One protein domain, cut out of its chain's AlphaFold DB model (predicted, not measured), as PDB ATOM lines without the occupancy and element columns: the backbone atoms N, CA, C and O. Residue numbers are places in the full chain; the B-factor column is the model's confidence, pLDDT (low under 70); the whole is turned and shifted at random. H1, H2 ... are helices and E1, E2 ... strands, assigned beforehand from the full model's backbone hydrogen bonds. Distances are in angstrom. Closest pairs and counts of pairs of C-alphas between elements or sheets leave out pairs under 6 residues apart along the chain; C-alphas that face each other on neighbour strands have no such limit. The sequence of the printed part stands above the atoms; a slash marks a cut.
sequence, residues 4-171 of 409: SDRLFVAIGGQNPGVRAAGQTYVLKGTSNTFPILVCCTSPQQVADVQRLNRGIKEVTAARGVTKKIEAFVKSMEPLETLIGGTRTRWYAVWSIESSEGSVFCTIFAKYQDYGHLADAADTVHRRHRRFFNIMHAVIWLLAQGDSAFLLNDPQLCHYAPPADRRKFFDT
ATOM      1  N   SER A   4     504.214  -5.158 668.206       59.62
ATOM      2  CA  SER A   4     505.624  -4.773 668.381       59.62
ATOM      3  C   SER A   4     506.518  -5.887 668.931       59.62
ATOM      4  O   SER A   4     507.734  -5.787 668.834       59.62
ATOM      5  N   ASP A   5     505.937  -6.943 669.494       67.50
ATOM      6  CA  ASP A   5     506.684  -8.036 670.125       67.50
ATOM      7  C   ASP A   5     506.716  -9.278 669.218       67.50
ATOM      8  O   ASP A   5     507.247 -10.328 669.587       67.50
ATOM      9  N   ARG A   6     506.104  -9.188 668.029       72.69
ATOM     10  CA  ARG A   6     506.021 -10.275 667.051       72.69
ATOM     11  C   ARG A   6     507.304 -10.377 666.231       72.69
ATOM     12  O   ARG A   6     507.960  -9.382 665.921       72.69
ATOM     13  N   LEU A   7     507.627 -11.600 665.821       77.19
ATOM     14  CA  LEU A   7     508.715 -11.860 664.886       77.19
ATOM     15  C   LEU A   7     508.138 -11.921 663.478       77.19
ATOM     16  O   LEU A   7     507.210 -12.686 663.217       77.19
ATOM     17  N   PHE A   8     508.705 -11.139 662.565       79.31
ATOM     18  CA  PHE A   8     508.277 -11.131 661.173       79.31
ATOM     19  C   PHE A   8     509.284 -11.891 660.329       79.31
ATOM     20  O   PHE A   8     510.494 -11.662 660.409       79.31
ATOM     21  N   VAL A   9     508.790 -12.800 659.497       79.88
ATOM     22  CA  VAL A   9     509.621 -13.530 658.544       79.88
ATOM     23  C   VAL A   9     509.158 -13.204 657.138       79.88
ATOM     24  O   VAL A   9     508.016 -13.468 656.771       79.88
ATOM     25  N   ALA A  10     510.055 -12.625 656.345       78.19
ATOM     26  CA  ALA A  10     509.814 -12.424 654.927       78.19
ATOM     27  C   ALA A  10     510.145 -13.704 654.157       78.19
ATOM     28  O   ALA A  10     511.257 -14.234 654.254       78.19
ATOM     29  N   ILE A  11     509.160 -14.162 653.395       78.94
ATOM     30  CA  ILE A  11     509.195 -15.250 652.424       78.94
ATOM     31  C   ILE A  11     509.404 -14.618 651.045       78.94
ATOM     32  O   ILE A  11     508.507 -13.978 650.498       78.94
ATOM     33  N   GLY A  12     510.596 -14.797 650.473       72.38
ATOM     34  CA  GLY A  12     510.956 -14.269 649.152       72.38
ATOM     35  C   GLY A  12     511.395 -12.803 649.134       72.38
ATOM     36  O   GLY A  12     511.751 -12.222 650.158       72.38
ATOM     37  N   GLY A  13     511.423 -12.215 647.936       70.12
ATOM     38  CA  GLY A  13     511.904 -10.851 647.698       70.12
ATOM     39  C   GLY A  13     513.429 -10.724 647.674       70.12
ATOM     40  O   GLY A  13     514.151 -11.717 647.635       70.12
ATOM     41  N   GLN A  14     513.931  -9.484 647.673       63.06
ATOM     42  CA  GLN A  14     515.379  -9.212 647.661       63.06
ATOM     43  C   GLN A  14     516.065  -9.548 648.993       63.06
ATOM     44  O   GLN A  14     517.264  -9.798 649.007       63.06
ATOM     45  N   ASN A  15     515.315  -9.562 650.101       68.00
ATOM     46  CA  ASN A  15     515.849  -9.707 651.457       68.00
ATOM     47  C   ASN A  15     515.012 -10.688 652.309       68.00
ATOM     48  O   ASN A  15     514.445 -10.257 653.320       68.00
ATOM     49  N   PRO A  16     514.909 -11.980 651.929       74.12
ATOM     50  CA  PRO A  16     514.217 -12.977 652.745       74.12
ATOM     51  C   PRO A  16     514.909 -13.145 654.104       74.12
ATOM     52  O   PRO A  16     516.125 -12.978 654.220       74.12
ATOM     53  N   GLY A  17     514.141 -13.498 655.135       78.62
ATOM     54  CA  GLY A  17     514.672 -13.758 656.474       78.62
ATOM     55  C   GLY A  17     513.853 -13.151 657.609       78.62
ATOM     56  O   GLY A  17     512.766 -12.614 657.403       78.62
ATOM     57  N   VAL A  18     514.392 -13.276 658.822       80.12
ATOM     58  CA  VAL A  18     513.755 -12.819 660.065       80.12
ATOM     59  C   VAL A  18     514.095 -11.360 660.302       80.12
ATOM     60  O   VAL A  18     515.242 -10.941 660.118       80.12
ATOM     61  N   ARG A  19     513.096 -10.590 660.714       73.62
ATOM     62  CA  ARG A  19     513.228  -9.186 661.079       73.62
ATOM     63  C   ARG A  19     512.502  -8.937 662.394       73.62
ATOM     64  O   ARG A  19     511.496  -9.582 662.702       73.62
ATOM     65  N   ALA A  20     513.039  -7.998 663.162       69.25
ATOM     66  CA  ALA A  20     512.367  -7.486 664.344       69.25
ATOM     67  C   ALA A  20     511.159  -6.634 663.932       69.25
ATOM     68  O   ALA A  20     511.157  -6.025 662.856       69.25
ATOM     69  N   ALA A  21     510.149  -6.570 664.796       64.88
ATOM     70  CA  ALA A  21     509.028  -5.660 664.614       64.88
ATOM     71  C   ALA A  21     509.502  -4.199 664.497       64.88
ATOM     72  O   ALA A  21     510.510  -3.799 665.078       64.88
ATOM     73  N   GLY A  22     508.769  -3.396 663.723       60.50
ATOM     74  CA  GLY A  22     509.083  -1.980 663.504       60.50
ATOM     75  C   GLY A  22     510.119  -1.704 662.409       60.50
ATOM     76  O   GLY A  22     510.310  -0.546 662.042       60.50
ATOM     77  N   GLN A  23     510.750  -2.728 661.824       61.16
ATOM     78  CA  GLN A  23     511.552  -2.539 660.613       61.16
ATOM     79  C   GLN A  23     510.647  -2.368 659.385       61.16
ATOM     80  O   GLN A  23     509.797  -3.209 659.095       61.16
ATOM     81  N   THR A  24     510.834  -1.272 658.644       55.78
ATOM     82  CA  THR A  24     510.062  -0.990 657.428       55.78
ATOM     83  C   THR A  24     510.450  -1.942 656.298       55.78
ATOM     84  O   THR A  24     511.614  -2.021 655.900       55.78
ATOM     85  N   TYR A  25     509.457  -2.615 655.719       55.78
ATOM     86  CA  TYR A  25     509.622  -3.388 654.493       55.78
ATOM     87  C   TYR A  25     509.419  -2.486 653.276       55.78
ATOM     88  O   TYR A  25     508.294  -2.145 652.923       55.78
ATOM     89  N   VAL A  26     510.505  -2.121 652.594       53.12
ATOM     90  CA  VAL A  26     510.398  -1.494 651.271       53.12
ATOM     91  C   VAL A  26     510.286  -2.598 650.230       53.12
ATOM     92  O   VAL A  26     511.282  -3.176 649.788       53.12
ATOM     93  N   LEU A  27     509.052  -2.900 649.839       52.69
ATOM     94  CA  LEU A  27     508.781  -3.794 648.724       52.69
ATOM     95  C   LEU A  27     509.021  -3.009 647.436       52.69
ATOM     96  O   LEU A  27     508.144  -2.290 646.964       52.69
ATOM     97  N   LYS A  28     510.227  -3.103 646.862       48.75
ATOM     98  CA  LYS A  28     510.451  -2.616 645.496       48.75
ATOM     99  C   LYS A  28     509.677  -3.526 644.549       48.75
ATOM    100  O   LYS A  28     510.171  -4.571 644.132       48.75
ATOM    101  N   GLY A  29     508.436  -3.134 644.271       44.00
ATOM    102  CA  GLY A  29     507.528  -3.817 643.367       44.00
ATOM    103  C   GLY A  29     508.074  -3.813 641.948       44.00
ATOM    104  O   GLY A  29     507.753  -2.940 641.149       44.00
ATOM    105  N   THR A  30     508.878  -4.814 641.605       43.06
ATOM    106  CA  THR A  30     508.806  -5.342 640.246       43.06
ATOM    107  C   THR A  30     507.585  -6.243 640.220       43.06
ATOM    108  O   THR A  30     507.421  -7.065 641.118       43.06
ATOM    109  N   SER A  31     506.708  -6.058 639.237       45.91
ATOM    110  CA  SER A  31     505.354  -6.630 639.106       45.91
ATOM    111  C   SER A  31     505.235  -8.163 639.206       45.91
ATOM    112  O   SER A  31     504.157  -8.715 639.030       45.91
ATOM    113  N   ASN A  32     506.330  -8.864 639.496       49.22
ATOM    114  CA  ASN A  32     506.425 -10.311 639.585       49.22
ATOM    115  C   ASN A  32     507.063 -10.838 640.883       49.22
ATOM    116  O   ASN A  32     507.204 -12.060 641.004       49.22
ATOM    117  N   THR A  33     507.435  -9.984 641.845       52.28
ATOM    118  CA  THR A  33     508.167 -10.399 643.057       52.28
ATOM    119  C   THR A  33     507.450 -10.050 644.357       52.28
ATOM    120  O   THR A  33     507.438  -8.903 644.798       52.28
ATOM    121  N   PHE A  34     506.947 -11.112 644.982       65.19
ATOM    122  CA  PHE A  34     506.723 -11.280 646.414       65.19
ATOM    123  C   PHE A  34     507.864 -10.713 647.258       65.19
ATOM    124  O   PHE A  34     509.030 -10.848 646.883       65.19
ATOM    125  N   PRO A  35     507.538 -10.182 648.438       73.19
ATOM    126  CA  PRO A  35     507.598 -11.075 649.590       73.19
ATOM    127  C   PRO A  35     506.240 -11.296 650.257       73.19
ATOM    128  O   PRO A  35     505.448 -10.370 650.405       73.19
ATOM    129  N   ILE A  36     505.999 -12.537 650.682       84.31
ATOM    130  CA  ILE A  36     504.978 -12.842 651.687       84.31
ATOM    131  C   ILE A  36     505.576 -12.496 653.046       84.31
ATOM    132  O   ILE A  36     506.699 -12.898 653.348       84.31
ATOM    133  N   LEU A  37     504.840 -11.774 653.879       86.75
ATOM    134  CA  LEU A  37     505.222 -11.578 655.275       86.75
ATOM    135  C   LEU A  37     504.513 -12.613 656.138       86.75
ATOM    136  O   LEU A  37     503.334 -12.875 655.937       86.75
ATOM    137  N   VAL A  38     505.210 -13.199 657.106       87.94
ATOM    138  CA  VAL A  38     504.607 -14.094 658.096       87.94
ATOM    139  C   VAL A  38     504.838 -13.526 659.485       87.94
ATOM    140  O   VAL A  38     505.982 -13.343 659.901       87.94
ATOM    141  N   CYS A  39     503.747 -13.240 660.187       88.38
ATOM    142  CA  CYS A  39     503.745 -12.847 661.587       88.38
ATOM    143  C   CYS A  39     503.780 -14.112 662.453       88.38
ATOM    144  O   CYS A  39     502.785 -14.836 662.566       88.38
ATOM    145  N   CYS A  40     504.943 -14.381 663.042       85.31
ATOM    146  CA  CYS A  40     505.181 -15.518 663.919       85.31
ATOM    147  C   CYS A  40     505.021 -15.113 665.390       85.31
ATOM    148  O   CYS A  40     505.441 -14.038 665.826       85.31
ATOM    149  N   THR A  41     504.451 -16.019 666.177       84.94
ATOM    150  CA  THR A  41     504.230 -15.864 667.620       84.94
ATOM    151  C   THR A  41     505.218 -16.657 668.460       84.94
ATOM    152  O   THR A  41     505.247 -16.474 669.672       84.94
ATOM    153  N   SER A  42     506.000 -17.551 667.851       83.50
ATOM    154  CA  SER A  42     507.017 -18.336 668.548       83.50
ATOM    155  C   SER A  42     508.298 -18.491 667.717       83.50
ATOM    156  O   SER A  42     508.241 -18.475 666.482       83.50
ATOM    157  N   PRO A  43     509.460 -18.696 668.364       82.12
ATOM    158  CA  PRO A  43     510.711 -19.013 667.670       82.12
ATOM    159  C   PRO A  43     510.620 -20.279 666.808       82.12
ATOM    160  O   PRO A  43     511.219 -20.341 665.737       82.12
ATOM    161  N   GLN A  44     509.822 -21.264 667.230       82.88
ATOM    162  CA  GLN A  44     509.591 -22.484 666.456       82.88
ATOM    163  C   GLN A  44     508.924 -22.177 665.108       82.88
ATOM    164  O   GLN A  44     509.408 -22.616 664.070       82.88
ATOM    165  N   GLN A  45     507.881 -21.337 665.104       83.56
ATOM    166  CA  GLN A  45     507.250 -20.887 663.859       83.56
ATOM    167  C   GLN A  45     508.235 -20.122 662.975       83.56
ATOM    168  O   GLN A  45     508.224 -20.280 661.759       83.56
ATOM    169  N   VAL A  46     509.114 -19.310 663.567       83.94
ATOM    170  CA  VAL A  46     510.168 -18.624 662.815       83.94
ATOM    171  C   VAL A  46     511.102 -19.621 662.133       83.94
ATOM    172  O   VAL A  46     511.369 -19.467 660.942       83.94
ATOM    173  N   ALA A  47     511.559 -20.650 662.847       82.56
ATOM    174  CA  ALA A  47     512.403 -21.696 662.280       82.56
ATOM    175  C   ALA A  47     511.684 -22.449 661.149       82.56
ATOM    176  O   ALA A  47     512.268 -22.670 660.087       82.56
ATOM    177  N   ASP A  48     510.406 -22.783 661.328       80.25
ATOM    178  CA  ASP A  48     509.608 -23.468 660.308       80.25
ATOM    179  C   ASP A  48     509.405 -22.598 659.060       80.25
ATOM    180  O   ASP A  48     509.623 -23.058 657.938       80.25
ATOM    181  N   VAL A  49     509.122 -21.304 659.229       82.81
ATOM    182  CA  VAL A  49     509.017 -20.358 658.110       82.81
ATOM    183  C   VAL A  49     510.373 -20.116 657.434       82.81
ATOM    184  O   VAL A  49     510.459 -20.004 656.211       82.81
ATOM    185  N   GLN A  50     511.474 -20.089 658.185       82.56
ATOM    186  CA  GLN A  50     512.820 -20.019 657.609       82.56
ATOM    187  C   GLN A  50     513.155 -21.250 656.756       82.56
ATOM    188  O   GLN A  50     513.896 -21.128 655.778       82.56
ATOM    189  N   ARG A  51     512.606 -22.429 657.072       81.19
ATOM    190  CA  ARG A  51     512.758 -23.611 656.211       81.19
ATOM    191  C   ARG A  51     512.057 -23.406 654.870       81.19
ATOM    192  O   ARG A  51     512.658 -23.760 653.857       81.19
ATOM    193  N   LEU A  52     510.886 -22.750 654.849       81.31
ATOM    194  CA  LEU A  52     510.189 -22.359 653.608       81.31
ATOM    195  C   LEU A  52     511.088 -21.495 652.716       81.31
ATOM    196  O   LEU A  52     511.149 -21.700 651.506       81.31
ATOM    197  N   ASN A  53     511.858 -20.579 653.315       78.25
ATOM    198  CA  ASN A  53     512.769 -19.693 652.584       78.25
ATOM    199  C   ASN A  53     513.824 -20.425 651.739       78.25
ATOM    200  O   ASN A  53     514.297 -19.862 650.748       78.25
ATOM    201  N   ARG A  54     514.173 -21.675 652.070       74.25
ATOM    202  CA  ARG A  54     515.129 -22.458 651.273       74.25
ATOM    203  C   ARG A  54     514.574 -22.852 649.900       74.25
ATOM    204  O   ARG A  54     515.342 -22.845 648.944       74.25
ATOM    205  N   GLY A  55     513.266 -23.106 649.785       70.69
ATOM    206  CA  GLY A  55     512.607 -23.490 648.525       70.69
ATOM    207  C   GLY A  55     512.237 -22.317 647.607       70.69
ATOM    208  O   GLY A  55     512.007 -22.485 646.416       70.69
ATOM    209  N   ILE A  56     512.225 -21.084 648.120       76.38
ATOM    210  CA  ILE A  56     511.693 -19.926 647.378       76.38
ATOM    211  C   ILE A  56     512.581 -19.487 646.210       76.38
ATOM    212  O   ILE A  56     512.085 -18.869 645.268       76.38
ATOM    213  N   LYS A  57     513.881 -19.800 646.224       73.94
ATOM    214  CA  LYS A  57     514.786 -19.410 645.129       73.94
ATOM    215  C   LYS A  57     514.279 -19.923 643.776       73.94
ATOM    216  O   LYS A  57     514.232 -19.160 642.812       73.94
ATOM    217  N   GLU A  58     513.820 -21.169 643.728       73.75
ATOM    218  CA  GLU A  58     513.268 -21.791 642.519       73.75
ATOM    219  C   GLU A  58     511.935 -21.144 642.111       73.75
ATOM    220  O   GLU A  58     511.723 -20.839 640.937       73.75
ATOM    221  N   VAL A  59     511.089 -20.809 643.091       81.00
ATOM    222  CA  VAL A  59     509.820 -20.091 642.882       81.00
ATOM    223  C   VAL A  59     510.050 -18.722 642.249       81.00
ATOM    224  O   VAL A  59     509.342 -18.333 641.324       81.00
ATOM    225  N   THR A  60     511.059 -17.977 642.707       75.81
ATOM    226  CA  THR A  60     511.351 -16.641 642.160       75.81
ATOM    227  C   THR A  60     511.851 -16.677 640.718       75.81
ATOM    228  O   THR A  60     511.639 -15.714 639.983       75.81
ATOM    229  N   ALA A  61     512.467 -17.784 640.292       79.31
ATOM    230  CA  ALA A  61     512.920 -17.975 638.917       79.31
ATOM    231  C   ALA A  61     511.780 -18.384 637.963       79.31
ATOM    232  O   ALA A  61     511.868 -18.155 636.752       79.31
ATOM    233  N   ALA A  62     510.699 -18.970 638.488       83.12
ATOM    234  CA  ALA A  62     509.568 -19.430 637.695       83.12
ATOM    235  C   ALA A  62     508.706 -18.266 637.165       83.12
ATOM    236  O   ALA A  62     508.395 -17.296 637.864       83.12
ATOM    237  N   ARG A  63     508.275 -18.377 635.901       84.38
ATOM    238  CA  ARG A  63     507.377 -17.412 635.246       84.38
ATOM    239  C   ARG A  63     505.951 -17.950 635.188       84.38
ATOM    240  O   ARG A  63     505.737 -19.047 634.680       84.38
ATOM    241  N   GLY A  64     504.991 -17.132 635.612       85.62
ATOM    242  CA  GLY A  64     503.573 -17.498 635.679       85.62
ATOM    243  C   GLY A  64     503.179 -18.114 637.022       85.62
ATOM    244  O   GLY A  64     504.017 -18.669 637.728       85.62
ATOM    245  N   VAL A  65     501.903 -17.977 637.383       87.81
ATOM    246  CA  VAL A  65     501.362 -18.405 638.685       87.81
ATOM    247  C   VAL A  65     501.474 -19.920 638.863       87.81
ATOM    248  O   VAL A  65     502.068 -20.364 639.839       87.81
ATOM    249  N   THR A  66     501.015 -20.709 637.887       89.44
ATOM    250  CA  THR A  66     501.046 -22.181 637.954       89.44
ATOM    251  C   THR A  66     502.461 -22.714 638.164       89.44
ATOM    252  O   THR A  66     502.712 -23.415 639.134       89.44
ATOM    253  N   LYS A  67     503.433 -22.277 637.349       89.38
ATOM    254  CA  LYS A  67     504.834 -22.722 637.474       89.38
ATOM    255  C   LYS A  67     505.476 -22.322 638.802       89.38
ATOM    256  O   LYS A  67     506.346 -23.028 639.298       89.38
ATOM    257  N   LYS A  68     505.078 -21.179 639.372       88.00
ATOM    258  CA  LYS A  68     505.526 -20.756 640.705       88.00
ATOM    259  C   LYS A  68     504.980 -21.681 641.787       88.00
ATOM    260  O   LYS A  68     505.734 -22.061 642.676       88.00
ATOM    261  N   ILE A  69     503.701 -22.042 641.699       90.62
ATOM    262  CA  ILE A  69     503.064 -22.977 642.631       90.62
ATOM    263  C   ILE A  69     503.688 -24.369 642.491       90.62
ATOM    264  O   ILE A  69     504.084 -24.938 643.497       90.62
ATOM    265  N   GLU A  70     503.867 -24.877 641.272       90.38
ATOM    266  CA  GLU A  70     504.535 -26.161 641.011       90.38
ATOM    267  C   GLU A  70     505.958 -26.192 641.576       90.38
ATOM    268  O   GLU A  70     506.325 -27.133 642.277       90.38
ATOM    269  N   ALA A  71     506.754 -25.147 641.312       88.94
ATOM    270  CA  ALA A  71     508.095 -25.023 641.874       88.94
ATOM    271  C   ALA A  71     508.047 -25.023 643.406       88.94
ATOM    272  O   ALA A  71     508.813 -25.742 644.038       88.94
ATOM    273  N   PHE A  72     507.113 -24.276 644.002       89.00
ATOM    274  CA  PHE A  72     506.964 -24.213 645.453       89.00
ATOM    275  C   PHE A  72     506.584 -25.569 646.049       89.00
ATOM    276  O   PHE A  72     507.242 -26.023 646.978       89.00
ATOM    277  N   VAL A  73     505.566 -26.238 645.503       89.88
ATOM    278  CA  VAL A  73     505.123 -27.567 645.950       89.88
ATOM    279  C   VAL A  73     506.276 -28.563 645.859       89.88
ATOM    280  O   VAL A  73     506.577 -29.236 646.841       89.88
ATOM    281  N   LYS A  74     506.997 -28.586 644.733       89.62
ATOM    282  CA  LYS A  74     508.146 -29.474 644.531       89.62
ATOM    283  C   LYS A  74     509.269 -29.230 645.542       89.62
ATOM    284  O   LYS A  74     509.829 -30.182 646.075       89.62
ATOM    285  N   SER A  75     509.604 -27.973 645.840       85.94
ATOM    286  CA  SER A  75     510.641 -27.667 646.837       85.94
ATOM    287  C   SER A  75     510.211 -28.009 648.273       85.94
ATOM    288  O   SER A  75     511.055 -28.062 649.168       85.94
ATOM    289  N   MET A  76     508.910 -28.209 648.506       85.81
ATOM    290  CA  MET A  76     508.310 -28.375 649.828       85.81
ATOM    291  C   MET A  76     507.816 -29.796 650.124       85.81
ATOM    292  O   MET A  76     507.585 -30.101 651.291       85.81
ATOM    293  N   GLU A  77     507.737 -30.672 649.120       81.75
ATOM    294  CA  GLU A  77     507.416 -32.103 649.252       81.75
ATOM    295  C   GLU A  77     508.196 -32.806 650.392       81.75
ATOM    296  O   GLU A  77     507.576 -33.514 651.186       81.75
ATOM    297  N   PRO A  78     509.506 -32.548 650.621       74.31
ATOM    298  CA  PRO A  78     510.240 -33.167 651.733       74.31
ATOM    299  C   PRO A  78     509.892 -32.610 653.125       74.31
ATOM    300  O   PRO A  78     510.338 -33.147 654.137       74.31
ATOM    301  N   LEU A  79     509.183 -31.480 653.192       70.94
ATOM    302  CA  LEU A  79     508.961 -30.688 654.407       70.94
ATOM    303  C   LEU A  79     507.495 -30.678 654.858       70.94
ATOM    304  O   LEU A  79     507.202 -30.195 655.955       70.94
ATOM    305  N   GLU A  80     506.580 -31.203 654.044       69.88
ATOM    306  CA  GLU A  80     505.140 -31.172 654.302       69.88
ATOM    307  C   GLU A  80     504.768 -31.878 655.614       69.88
ATOM    308  O   GLU A  80     503.992 -31.348 656.413       69.88
ATOM    309  N   THR A  81     505.413 -33.009 655.904       62.22
ATOM    310  CA  THR A  81     505.235 -33.771 657.151       62.22
ATOM    311  C   THR A  81     505.752 -33.036 658.389       62.22
ATOM    312  O   THR A  81     505.238 -33.240 659.486       62.22
ATOM    313  N   LEU A  82     506.744 -32.158 658.224       61.78
ATOM    314  CA  LEU A  82     507.420 -31.473 659.327       61.78
ATOM    315  C   LEU A  82     506.725 -30.167 659.728       61.78
ATOM    316  O   LEU A  82     506.722 -29.804 660.900       61.78
ATOM    317  N   ILE A  83     506.136 -29.466 658.756       63.38
ATOM    318  CA  ILE A  83     505.499 -28.154 658.955       63.38
ATOM    319  C   ILE A  83     503.971 -28.299 659.109       63.38
ATOM    320  O   ILE A  83     503.341 -27.531 659.839       63.38
ATOM    321  N   GLY A  84     503.367 -29.313 658.476       52.25
ATOM    322  CA  GLY A  84     501.923 -29.580 658.506       52.25
ATOM    323  C   GLY A  84     501.405 -30.285 659.767       52.25
ATOM    324  O   GLY A  84     500.195 -30.356 659.959       52.25
ATOM    325  N   GLY A  85     502.286 -30.784 660.644       52.59
ATOM    326  CA  GLY A  85     501.897 -31.536 661.848       52.59
ATOM    327  C   GLY A  85     501.328 -30.688 662.992       52.59
ATOM    328  O   GLY A  85     500.791 -31.225 663.960       52.59
ATOM    329  N   THR A  86     501.424 -29.360 662.908       56.84
ATOM    330  CA  THR A  86     500.895 -28.483 663.956       56.84
ATOM    331  C   THR A  86     499.430 -28.155 663.664       56.84
ATOM    332  O   THR A  86     499.101 -27.706 662.571       56.84
ATOM    333  N   ARG A  87     498.526 -28.305 664.648       65.38
ATOM    334  CA  ARG A  87     497.113 -27.848 664.571       65.38
ATOM    335  C   ARG A  87     496.980 -26.312 664.511       65.38
ATOM    336  O   ARG A  87     495.956 -25.744 664.889       65.38
ATOM    337  N   THR A  88     498.028 -25.622 664.077       75.81
ATOM    338  CA  THR A  88     498.125 -24.171 664.072       75.81
ATOM    339  C   THR A  88     497.269 -23.622 662.942       75.81
ATOM    340  O   THR A  88     497.452 -23.959 661.772       75.81
ATOM    341  N   ARG A  89     496.324 -22.754 663.295       88.19
ATOM    342  CA  ARG A  89     495.538 -22.005 662.317       88.19
ATOM    343  C   ARG A  89     496.397 -20.873 661.758       88.19
ATOM    344  O   ARG A  89     497.082 -20.181 662.504       88.19
ATOM    345  N   TRP A  90     496.316 -20.675 660.451       91.69
ATOM    346  CA  TRP A  90     496.983 -19.601 659.729       91.69
ATOM    347  C   TRP A  90     495.946 -18.757 659.006       91.69
ATOM    348  O   TRP A  90     494.962 -19.272 658.474       91.69
ATOM    349  N   TYR A  91     496.172 -17.454 658.963       94.38
ATOM    350  CA  TYR A  91     495.274 -16.491 658.353       94.38
ATOM    351  C   TYR A  91     496.033 -15.742 657.269       94.38
ATOM    352  O   TYR A  91     496.876 -14.905 657.573       94.38
ATOM    353  N   ALA A  92     495.762 -16.067 656.009       94.44
ATOM    354  CA  ALA A  92     496.391 -15.392 654.885       94.44
ATOM    355  C   ALA A  92     495.548 -14.189 654.468       94.44
ATOM    356  O   ALA A  92     494.341 -14.312 654.260       94.44
ATOM    357  N   VAL A  93     496.200 -13.048 654.307       93.12
ATOM    358  CA  VAL A  93     495.635 -11.794 653.823       93.12
ATOM    359  C   VAL A  93     496.288 -11.484 652.487       93.12
ATOM    360  O   VAL A  93     497.491 -11.233 652.419       93.12
ATOM    361  N   TRP A  94     495.495 -11.513 651.420       92.31
ATOM    362  CA  TRP A  94     495.943 -11.049 650.112       92.31
ATOM    363  C   TRP A  94     495.938  -9.522 650.069       92.31
ATOM    364  O   TRP A  94     496.967  -8.906 649.801       92.31
ATOM    365  N   SER A  95     494.795  -8.926 650.407       89.69
ATOM    366  CA  SER A  95     494.611  -7.480 650.486       89.69
ATOM    367  C   SER A  95     493.492  -7.159 651.470       89.69
ATOM    368  O   SER A  95     492.397  -7.713 651.354       89.69
ATOM    369  N   ILE A  96     493.773  -6.267 652.411       89.12
ATOM    370  CA  ILE A  96     492.791  -5.563 653.232       89.12
ATOM    371  C   ILE A  96     493.137  -4.084 653.153       89.12
ATOM    372  O   ILE A  96     494.268  -3.705 653.449       89.12
ATOM    373  N   GLU A  97     492.171  -3.268 652.754       88.50
ATOM    374  CA  GLU A  97     492.275  -1.811 652.729       88.50
ATOM    375  C   GLU A  97     491.097  -1.237 653.514       88.50
ATOM    376  O   GLU A  97     489.946  -1.591 653.262       88.50
ATOM    377  N   SER A  98     491.393  -0.383 654.489       89.62
ATOM    378  CA  SER A  98     490.415   0.256 655.371       89.62
ATOM    379  C   SER A  98     490.856   1.684 655.697       89.62
ATOM    380  O   SER A  98     491.990   2.078 655.411       89.62
ATOM    381  N   SER A  99     489.989   2.451 656.358       86.44
ATOM    382  CA  SER A  99     490.357   3.764 656.903       86.44
ATOM    383  C   SER A  99     491.421   3.691 658.003       86.44
ATOM    384  O   SER A  99     492.140   4.662 658.221       86.44
ATOM    385  N   GLU A 100     491.525   2.556 658.699       86.44
ATOM    386  CA  GLU A 100     492.478   2.346 659.796       86.44
ATOM    387  C   GLU A 100     493.860   1.898 659.304       86.44
ATOM    388  O   GLU A 100     494.850   1.985 660.032       86.44
ATOM    389  N   GLY A 101     493.947   1.449 658.051       86.25
ATOM    390  CA  GLY A 101     495.192   1.019 657.438       86.25
ATOM    391  C   GLY A 101     494.999  -0.049 656.372       86.25
ATOM    392  O   GLY A 101     493.885  -0.408 655.987       86.25
ATOM    393  N   SER A 102     496.128  -0.567 655.898       85.19
ATOM    394  CA  SER A 102     496.171  -1.552 654.822       85.19
ATOM    395  C   SER A 102     497.172  -2.663 655.108       85.19
ATOM    396  O   SER A 102     498.282  -2.395 655.573       85.19
ATOM    397  N   VAL A 103     496.812  -3.895 654.758       87.50
ATOM    398  CA  VAL A 103     497.676  -5.075 654.848       87.50
ATOM    399  C   VAL A 103     497.620  -5.838 653.533       87.50
ATOM    400  O   VAL A 103     496.547  -6.115 653.002       87.50
ATOM    401  N   PHE A 104     498.789  -6.228 653.032       88.12
ATOM    402  CA  PHE A 104     498.932  -6.947 651.769       88.12
ATOM    403  C   PHE A 104     499.837  -8.159 651.945       88.12
ATOM    404  O   PHE A 104     500.813  -8.095 652.693       88.12
ATOM    405  N   CYS A 105     499.533  -9.248 651.237       89.00
ATOM    406  CA  CYS A 105     500.378 -10.442 651.125       89.00
ATOM    407  C   CYS A 105     500.992 -10.915 652.459       89.00
ATOM    408  O   CYS A 105     502.185 -11.219 652.532       89.00
ATOM    409  N   THR A 106     500.194 -10.953 653.526       90.25
ATOM    410  CA  THR A 106     500.671 -11.249 654.883       90.25
ATOM    411  C   THR A 106     499.932 -12.445 655.471       90.25
ATOM    412  O   THR A 106     498.729 -12.591 655.292       90.25
ATOM    413  N   ILE A 107     500.646 -13.314 656.178       92.94
ATOM    414  CA  ILE A 107     500.106 -14.453 656.912       92.94
ATOM    415  C   ILE A 107     500.236 -14.169 658.407       92.94
ATOM    416  O   ILE A 107     501.323 -13.864 658.895       92.94
ATOM    417  N   PHE A 108     499.145 -14.328 659.145       91.88
ATOM    418  CA  PHE A 108     499.102 -14.194 660.597       91.88
ATOM    419  C   PHE A 108     498.814 -15.538 661.255       91.88
ATOM    420  O   PHE A 108     498.032 -16.336 660.738       91.88
ATOM    421  N   ALA A 109     499.398 -15.777 662.426       89.44
ATOM    422  CA  ALA A 109     499.033 -16.922 663.261       89.44
ATOM    423  C   ALA A 109     497.747 -16.673 664.077       89.44
ATOM    424  O   ALA A 109     497.087 -17.617 664.504       89.44
ATOM    425  N   LYS A 110     497.370 -15.404 664.302       89.38
ATOM    426  CA  LYS A 110     496.167 -15.018 665.053       89.38
ATOM    427  C   LYS A 110     495.310 -14.045 664.252       89.38
ATOM    428  O   LYS A 110     495.836 -13.124 663.639       89.38
ATOM    429  N   TYR A 111     493.989 -14.227 664.297       91.00
ATOM    430  CA  TYR A 111     493.043 -13.315 663.647       91.00
ATOM    431  C   TYR A 111     493.079 -11.916 664.275       91.00
ATOM    432  O   TYR A 111     493.135 -10.922 663.562       91.00
ATOM    433  N   GLN A 112     493.154 -11.848 665.608       90.88
ATOM    434  CA  GLN A 112     493.193 -10.601 666.385       90.88
ATOM    435  C   GLN A 112     494.305  -9.631 665.948       90.88
ATOM    436  O   GLN A 112     494.148  -8.423 666.089       90.88
ATOM    437  N   ASP A 113     495.402 -10.139 665.372       87.50
ATOM    438  CA  ASP A 113     496.526  -9.311 664.916       87.50
ATOM    439  C   ASP A 113     496.143  -8.387 663.732       87.50
ATOM    440  O   ASP A 113     496.823  -7.392 663.501       87.50
ATOM    441  N   TYR A 114     495.066  -8.678 662.990       91.56
ATOM    442  CA  TYR A 114     494.584  -7.826 661.887       91.56
ATOM    443  C   TYR A 114     493.053  -7.714 661.793       91.56
ATOM    444  O   TYR A 114     492.553  -7.023 660.908       91.56
ATOM    445  N   GLY A 115     492.306  -8.385 662.678       90.44
ATOM    446  CA  GLY A 115     490.842  -8.453 662.640       90.44
ATOM    447  C   GLY A 115     490.180  -7.077 662.606       90.44
ATOM    448  O   GLY A 115     489.323  -6.855 661.765       90.44
ATOM    449  N   HIS A 116     490.691  -6.121 663.390       89.75
ATOM    450  CA  HIS A 116     490.235  -4.725 663.376       89.75
ATOM    451  C   HIS A 116     490.235  -4.101 661.967       89.75
ATOM    452  O   HIS A 116     489.248  -3.494 661.566       89.75
ATOM    453  N   LEU A 117     491.277  -4.345 661.159       89.25
ATOM    454  CA  LEU A 117     491.330  -3.875 659.769       89.25
ATOM    455  C   LEU A 117     490.322  -4.599 658.876       89.25
ATOM    456  O   LEU A 117     489.784  -4.004 657.950       89.25
ATOM    457  N   ALA A 118     490.102  -5.894 659.111       89.44
ATOM    458  CA  ALA A 118     489.141  -6.683 658.348       89.44
ATOM    459  C   ALA A 118     487.696  -6.261 658.652       89.44
ATOM    460  O   ALA A 118     486.853  -6.294 657.757       89.44
ATOM    461  N   ASP A 119     487.419  -5.874 659.893       89.94
ATOM    462  CA  ASP A 119     486.098  -5.455 660.354       89.94
ATOM    463  C   ASP A 119     485.799  -4.000 659.957       89.94
ATOM    464  O   ASP A 119     484.657  -3.678 659.642       89.94
ATOM    465  N   ALA A 120     486.829  -3.150 659.869       88.00
ATOM    466  CA  ALA A 120     486.733  -1.783 659.352       88.00
ATOM    467  C   ALA A 120     486.754  -1.680 657.811       88.00
ATOM    468  O   ALA A 120     486.536  -0.598 657.264       88.00
ATOM    469  N   ALA A 121     487.069  -2.764 657.094       88.19
ATOM    470  CA  ALA A 121     487.152  -2.778 655.634       88.19
ATOM    471  C   ALA A 121     485.814  -3.124 654.971       88.19
ATOM    472  O   ALA A 121     485.095  -4.028 655.401       88.19
ATOM    473  N   ASP A 122     485.549  -2.495 653.825       86.19
ATOM    474  CA  ASP A 122     484.455  -2.897 652.948       86.19
ATOM    475  C   ASP A 122     484.657  -4.330 652.434       86.19
ATOM    476  O   ASP A 122     485.773  -4.772 652.140       86.19
ATOM    477  N   THR A 123     483.555  -5.059 652.235       78.31
ATOM    478  CA  THR A 123     483.576  -6.469 651.795       78.31
ATOM    479  C   THR A 123     484.351  -6.689 650.491       78.31
ATOM    480  O   THR A 123     484.997  -7.723 650.324       78.31
ATOM    481  N   VAL A 124     484.353  -5.705 649.584       74.06
ATOM    482  CA  VAL A 124     485.092  -5.743 648.308       74.06
ATOM    483  C   VAL A 124     486.611  -5.698 648.521       74.06
ATOM    484  O   VAL A 124     487.364  -6.332 647.774       74.06
ATOM    485  N   HIS A 125     487.057  -5.004 649.567       77.31
ATOM    486  CA  HIS A 125     488.464  -4.819 649.916       77.31
ATOM    487  C   HIS A 125     488.956  -5.840 650.948       77.31
ATOM    488  O   HIS A 125     490.124  -5.814 651.317       77.31
ATOM    489  N   ARG A 126     488.109  -6.785 651.379       87.00
ATOM    490  CA  ARG A 126     488.412  -7.784 652.411       87.00
ATOM    491  C   ARG A 126     488.760  -9.147 651.800       87.00
ATOM    492  O   ARG A 126     487.938 -10.063 651.742       87.00
ATOM    493  N   ARG A 127     490.010  -9.328 651.361       90.88
ATOM    494  CA  ARG A 127     490.502 -10.605 650.803       90.88
ATOM    495  C   ARG A 127     491.438 -11.313 651.772       90.88
ATOM    496  O   ARG A 127     492.659 -11.173 651.713       90.88
ATOM    497  N   HIS A 128     490.847 -12.131 652.633       94.25
ATOM    498  CA  HIS A 128     491.567 -12.977 653.579       94.25
ATOM    499  C   HIS A 128     490.902 -14.352 653.725       94.25
ATOM    500  O   HIS A 128     489.706 -14.514 653.453       94.25
ATOM    501  N   ARG A 129     491.685 -15.359 654.123       95.00
ATOM    502  CA  ARG A 129     491.242 -16.751 654.275       95.00
ATOM    503  C   ARG A 129     491.973 -17.457 655.414       95.00
ATOM    504  O   ARG A 129     493.137 -17.180 655.701       95.00
ATOM    505  N   ARG A 130     491.277 -18.403 656.051       94.19
ATOM    506  CA  ARG A 130     491.811 -19.268 657.113       94.19
ATOM    507  C   ARG A 130     492.296 -20.596 656.534       94.19
ATOM    508  O   ARG A 130     491.598 -21.215 655.734       94.19
ATOM    509  N   PHE A 131     493.444 -21.065 657.010       92.31
ATOM    510  CA  PHE A 131     494.082 -22.321 656.629       92.31
ATOM    511  C   PHE A 131     494.538 -23.093 657.867       92.31
ATOM    512  O   PHE A 131     494.840 -22.508 658.904       92.31
ATOM    513  N   PHE A 132     494.620 -24.414 657.742       88.19
ATOM    514  CA  PHE A 132     495.207 -25.295 658.763       88.19
ATOM    515  C   PHE A 132     496.667 -25.645 658.470       88.19
ATOM    516  O   PHE A 132     497.329 -26.278 659.279       88.19
ATOM    517  N   ASN A 133     497.169 -25.237 657.304       87.44
ATOM    518  CA  ASN A 133     498.532 -25.477 656.873       87.44
ATOM    519  C   ASN A 133     499.081 -24.195 656.238       87.44
ATOM    520  O   ASN A 133     498.459 -23.629 655.333       87.44
ATOM    521  N   ILE A 134     500.243 -23.741 656.708       88.38
ATOM    522  CA  ILE A 134     500.925 -22.559 656.172       88.38
ATOM    523  C   ILE A 134     501.286 -22.722 654.692       88.38
ATOM    524  O   ILE A 134     501.253 -21.752 653.943       88.38
ATOM    525  N   MET A 135     501.546 -23.951 654.243       89.69
ATOM    526  CA  MET A 135     501.779 -24.259 652.833       89.69
ATOM    527  C   MET A 135     500.599 -23.844 651.961       89.69
ATOM    528  O   MET A 135     500.782 -23.177 650.946       89.69
ATOM    529  N   HIS A 136     499.381 -24.179 652.390       91.81
ATOM    530  CA  HIS A 136     498.168 -23.837 651.650       91.81
ATOM    531  C   HIS A 136     497.949 -22.320 651.646       91.81
ATOM    532  O   HIS A 136     497.575 -21.757 650.621       91.81
ATOM    533  N   ALA A 137     498.249 -21.651 652.765       92.31
ATOM    534  CA  ALA A 137     498.214 -20.194 652.852       92.31
ATOM    535  C   ALA A 137     499.191 -19.537 651.857       92.31
ATOM    536  O   ALA A 137     498.809 -18.608 651.150       92.31
ATOM    537  N   VAL A 138     500.425 -20.042 651.754       91.12
ATOM    538  CA  VAL A 138     501.417 -19.548 650.785       91.12
ATOM    539  C   VAL A 138     500.966 -19.807 649.348       91.12
ATOM    540  O   VAL A 138     501.028 -18.892 648.536       91.12
ATOM    541  N   ILE A 139     500.466 -21.005 649.030       92.19
ATOM    542  CA  ILE A 139     499.971 -21.340 647.683       92.19
ATOM    543  C   ILE A 139     498.805 -20.432 647.282       92.19
ATOM    544  O   ILE A 139     498.786 -19.914 646.167       92.19
ATOM    545  N   TRP A 140     497.869 -20.169 648.196       94.31
ATOM    546  CA  TRP A 140     496.769 -19.240 647.947       94.31
ATOM    547  C   TRP A 140     497.251 -17.805 647.707       94.31
ATOM    548  O   TRP A 140     496.754 -17.131 646.806       94.31
ATOM    549  N   LEU A 141     498.270 -17.347 648.444       92.00
ATOM    550  CA  LEU A 141     498.893 -16.052 648.172       92.00
ATOM    551  C   LEU A 141     499.621 -16.046 646.821       92.00
ATOM    552  O   LEU A 141     499.466 -15.083 646.079       92.00
ATOM    553  N   LEU A 142     500.343 -17.112 646.451       89.81
ATOM    554  CA  LEU A 142     500.962 -17.266 645.123       89.81
ATOM    555  C   LEU A 142     499.921 -17.219 643.993       89.81
ATOM    556  O   LEU A 142     500.202 -16.652 642.935       89.81
ATOM    557  N   ALA A 143     498.721 -17.746 644.246       91.06
ATOM    558  CA  ALA A 143     497.539 -17.642 643.391       91.06
ATOM    559  C   ALA A 143     496.841 -16.270 643.451       91.06
ATOM    560  O   ALA A 143     495.739 -16.113 642.939       91.06
ATOM    561  N   GLN A 144     497.464 -15.260 644.062       90.12
ATOM    562  CA  GLN A 144     496.956 -13.888 644.148       90.12
ATOM    563  C   GLN A 144     495.614 -13.761 644.879       90.12
ATOM    564  O   GLN A 144     494.800 -12.883 644.591       90.12
ATOM    565  N   GLY A 145     495.366 -14.670 645.821       88.19
ATOM    566  CA  GLY A 145     494.105 -14.746 646.542       88.19
ATOM    567  C   GLY A 145     492.921 -15.237 645.701       88.19
ATOM    568  O   GLY A 145     491.782 -15.158 646.165       88.19
ATOM    569  N   ASP A 146     493.160 -15.734 644.483       90.94
ATOM    570  CA  ASP A 146     492.125 -16.245 643.589       90.94
ATOM    571  C   ASP A 146     491.802 -17.713 643.911       90.94
ATOM    572  O   ASP A 146     492.465 -18.655 643.466       90.94
ATOM    573  N   SER A 147     490.756 -17.921 644.714       91.12
ATOM    574  CA  SER A 147     490.268 -19.266 645.026       91.12
ATOM    575  C   SER A 147     489.679 -19.977 643.803       91.12
ATOM    576  O   SER A 147     489.752 -21.201 643.740       91.12
ATOM    577  N   ALA A 148     489.115 -19.249 642.831       91.69
ATOM    578  CA  ALA A 148     488.544 -19.859 641.633       91.69
ATOM    579  C   ALA A 148     489.647 -20.440 640.742       91.69
ATOM    580  O   ALA A 148     489.496 -21.548 640.236       91.69
ATOM    581  N   PHE A 149     490.785 -19.746 640.627       93.69
ATOM    582  CA  PHE A 149     491.978 -20.277 639.966       93.69
ATOM    583  C   PHE A 149     492.392 -21.642 640.538       93.69
ATOM    584  O   PHE A 149     492.608 -22.580 639.777       93.69
ATOM    585  N   LEU A 150     492.446 -21.777 641.870       93.00
ATOM    586  CA  LEU A 150     492.813 -23.044 642.516       93.00
ATOM    587  C   LEU A 150     491.746 -24.130 642.342       93.00
ATOM    588  O   LEU A 150     492.091 -25.290 642.155       93.00
ATOM    589  N   LEU A 151     490.460 -23.780 642.427       92.00
ATOM    590  CA  LEU A 151     489.360 -24.746 642.314       92.00
ATOM    591  C   LEU A 151     489.177 -25.275 640.884       92.00
ATOM    592  O   LEU A 151     488.784 -26.426 640.714       92.00
ATOM    593  N   ASN A 152     489.482 -24.461 639.872       92.62
ATOM    594  CA  ASN A 152     489.368 -24.846 638.464       92.62
ATOM    595  C   ASN A 152     490.509 -25.759 637.986       92.62
ATOM    596  O   ASN A 152     490.393 -26.356 636.915       92.62
ATOM    597  N   ASP A 153     491.597 -25.875 638.750       90.75
ATOM    598  CA  ASP A 153     492.718 -26.763 638.446       90.75
ATOM    599  C   ASP A 153     492.627 -28.050 639.296       90.75
ATOM    600  O   ASP A 153     492.801 -27.998 640.519       90.75
ATOM    601  N   PRO A 154     492.394 -29.230 638.684       89.81
ATOM    602  CA  PRO A 154     492.287 -30.497 639.407       89.81
ATOM    603  C   PRO A 154     493.526 -30.856 640.235       89.81
ATOM    604  O   PRO A 154     493.406 -31.602 641.203       89.81
ATOM    605  N   GLN A 155     494.707 -30.353 639.864       89.25
ATOM    606  CA  GLN A 155     495.953 -30.617 640.582       89.25
ATOM    607  C   GLN A 155     496.183 -29.653 641.747       89.25
ATOM    608  O   GLN A 155     497.055 -29.913 642.572       89.25
ATOM    609  N   LEU A 156     495.450 -28.537 641.815       90.62
ATOM    610  CA  LEU A 156     495.638 -27.503 642.838       90.62
ATOM    611  C   LEU A 156     494.417 -27.309 643.746       90.62
ATOM    612  O   LEU A 156     494.518 -26.624 644.770       90.62
ATOM    613  N   CYS A 157     493.277 -27.921 643.425       91.50
ATOM    614  CA  CYS A 157     492.029 -27.759 644.170       91.50
ATOM    615  C   CYS A 157     492.159 -28.172 645.649       91.50
ATOM    616  O   CYS A 157     491.533 -27.573 646.531       91.50
ATOM    617  N   HIS A 158     493.050 -29.118 645.964       89.56
ATOM    618  CA  HIS A 158     493.346 -29.542 647.332       89.56
ATOM    619  C   HIS A 158     494.242 -28.571 648.112       89.56
ATOM    620  O   HIS A 158     494.537 -28.846 649.279       89.56
ATOM    621  N   TYR A 159     494.609 -27.423 647.539       90.62
ATOM    622  CA  TYR A 159     495.230 -26.291 648.234       90.62
ATOM    623  C   TYR A 159     494.265 -25.120 648.469       90.62
ATOM    624  O   TYR A 159     494.571 -24.237 649.271       90.62
ATOM    625  N   ALA A 160     493.075 -25.126 647.853       90.31
ATOM    626  CA  ALA A 160     492.081 -24.064 648.027       90.31
ATOM    627  C   ALA A 160     491.658 -23.904 649.506       90.31
ATOM    628  O   ALA A 160     491.727 -24.869 650.273       90.31
ATOM    629  N   PRO A 161     491.196 -22.724 649.951       88.56
ATOM    630  CA  PRO A 161     490.733 -22.536 651.325       88.56
ATOM    631  C   PRO A 161     489.631 -23.546 651.703       88.56
ATOM    632  O   PRO A 161     488.727 -23.774 650.898       88.56
ATOM    633  N   PRO A 162     489.640 -24.134 652.917       85.75
ATOM    634  CA  PRO A 162     488.646 -25.137 653.313       85.75
ATOM    635  C   PRO A 162     487.189 -24.670 653.167       85.75
ATOM    636  O   PRO A 162     486.335 -25.447 652.748       85.75
ATOM    637  N   ALA A 163     486.914 -23.397 653.470       84.31
ATOM    638  CA  ALA A 163     485.582 -22.804 653.333       84.31
ATOM    639  C   ALA A 163     485.107 -22.732 651.871       84.31
ATOM    640  O   ALA A 163     483.923 -22.909 651.598       84.31
ATOM    641  N   ASP A 164     486.029 -22.516 650.930       82.12
ATOM    642  CA  ASP A 164     485.705 -22.395 649.508       82.12
ATOM    643  C   ASP A 164     485.523 -23.782 648.863       82.12
ATOM    644  O   ASP A 164     484.679 -23.946 647.985       82.12
ATOM    645  N   ARG A 165     486.235 -24.811 649.353       75.56
ATOM    646  CA  ARG A 165     486.031 -26.201 648.905       75.56
ATOM    647  C   ARG A 165     484.629 -26.704 649.215       75.56
ATOM    648  O   ARG A 165     484.018 -27.310 648.346       75.56
ATOM    649  N   ARG A 166     484.113 -26.445 650.423       70.19
ATOM    650  CA  ARG A 166     482.758 -26.881 650.814       70.19
ATOM    651  C   ARG A 166     481.713 -26.358 649.833       70.19
ATOM    652  O   ARG A 166     480.992 -27.145 649.248       70.19
ATOM    653  N   LYS A 167     481.758 -25.062 649.510       66.44
ATOM    654  CA  LYS A 167     480.854 -24.441 648.525       66.44
ATOM    655  C   LYS A 167     480.941 -25.075 647.133       66.44
ATOM    656  O   LYS A 167     479.926 -25.196 646.458       66.44
ATOM    657  N   PHE A 168     482.140 -25.468 646.703       54.78
ATOM    658  CA  PHE A 168     482.344 -26.093 645.396       54.78
ATOM    659  C   PHE A 168     481.852 -27.549 645.349       54.78
ATOM    660  O   PHE A 168     481.329 -27.981 644.329       54.78
ATOM    661  N   PHE A 169     481.986 -28.298 646.448       57.25
ATOM    662  CA  PHE A 169     481.537 -29.693 646.528       57.25
ATOM    663  C   PHE A 169     480.071 -29.850 646.986       57.25
ATOM    664  O   PHE A 169     479.473 -30.885 646.707       57.25
ATOM    665  N   ASP A 170     479.468 -28.829 647.609       52.69
ATOM    666  CA  ASP A 170     478.076 -28.844 648.099       52.69
ATOM    667  C   ASP A 170     477.013 -28.498 647.033       52.69
ATOM    668  O   ASP A 170     475.814 -28.551 647.311       52.69
ATOM    669  N   THR A 171     477.397 -28.223 645.782       37.91
ATOM    670  CA  THR A 171     476.441 -28.064 644.664       37.91
ATOM    671  C   THR A 171     477.000 -28.678 643.375       37.91
ATOM    672  O   THR A 171     478.120 -28.318 643.024       37.91
TER     673      THR A 171
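Overview. This is residues 4 to 171 of the 409 residues of an uncharacterized protein of Candolleomyces aberdarensis (UniProt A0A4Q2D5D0). A twisted sheet of six strands has H1 covering E1 and E2 and H4 covering E5 on one face, while H2 packs on the outside of both these helices. The small helix H3 lies over E4 on the opposite face, and H5 and H6 gather beyond H4 and the edge strand E6. The printed part has 168 residues, in the order E1 E2 E3 H1 H2 E4 E5 H3 E6 H4 H5 H6; its mixed sheet runs E2 E1 E3 E5 E4 E6, and the class is mixed, helices and strands. It is compact, with a radius of gyration of the C-alphas of 15.2 A and spans of 43 by 36 by 34 A.

Along the chain. E1, residues 7 to 11, begins at C-alpha (508.715, -11.860, 664.886), and E2 is residues 17 to 20. E3, residues 36 to 40, precedes H1, residues 43 to 61, 28.9 A long, and H2, residues 65 to 83, 22.9 A long. E4, residues 90 to 98, is 21.4 A long and bends by 72 degrees at residue 94; E5, residues 101 to 108, is 16.0 A long and bends by 96 degrees at residue 105. H3 is residues 115 to 120, E6 residues 126 to 131, 16.2 A long, H4 residues 134 to 142, and H5 residues 147 to 152. H6, residues 162 to 169, ends at C-alpha (481.537, -29.693, 646.528).

Arrangement. The hairpin E1 and E2 is antiparallel, with N 19 and O 8 2.8 A apart. E1 and E3 are antiparallel, N 38 to O 9 2.8 A; E3 and E5 are parallel, N 107 to O 37 2.7 A. The hairpin E4 and E5 has N 93 and O 106 at 2.8 A, and antiparallel E4 and E6 have N 90 and O 131 at 2.8 A. E5, H3 and E6 form a split strand-helix-strand unit, two strands running the same way with E4 between them, and its crossover is right-handed. H1 is on the sheet at a height of 7.3 A, its closest C-alphas to E1 being Asn 53 and Ile 11, 5.7 A. H4 is over E5 at a height of 7.6 A, and H3 is over E4, on the opposite face from H4, at 7.5 A. H1 and H2, a helical hairpin, touch at Val 59 and Lys 68, C-alphas 4.9 A apart, at a shallow tilt of 31 degrees, opposite ways. H2 touches H4 at Ile 69 and Ile 139, C-alphas 6.1 A apart. H5 and H6 only just touch, with 3 pairs of C-alphas within 8 A, the closest being Ser 147 and Asp 164, 7.1 A; H6 only grazes the sheet with residues 162 to 164. Every O i to N i+4 pair is within hydrogen-bond range in H3, H4 and H5, against 9 of 15 in H1, 11 of 15 in H2 and 3 of 4 in H6.

Size, cuts and confidence. The C-alphas of Gln 23 and Thr 171, the two farthest apart, are 46.2 A apart. The printed part has no cut, and the link E2 to E3, 15 residues, is long. The mean pLDDT of the printed part is 80.4; 32 residues are under 70, among them residues 20 to 34 and 80 to 87.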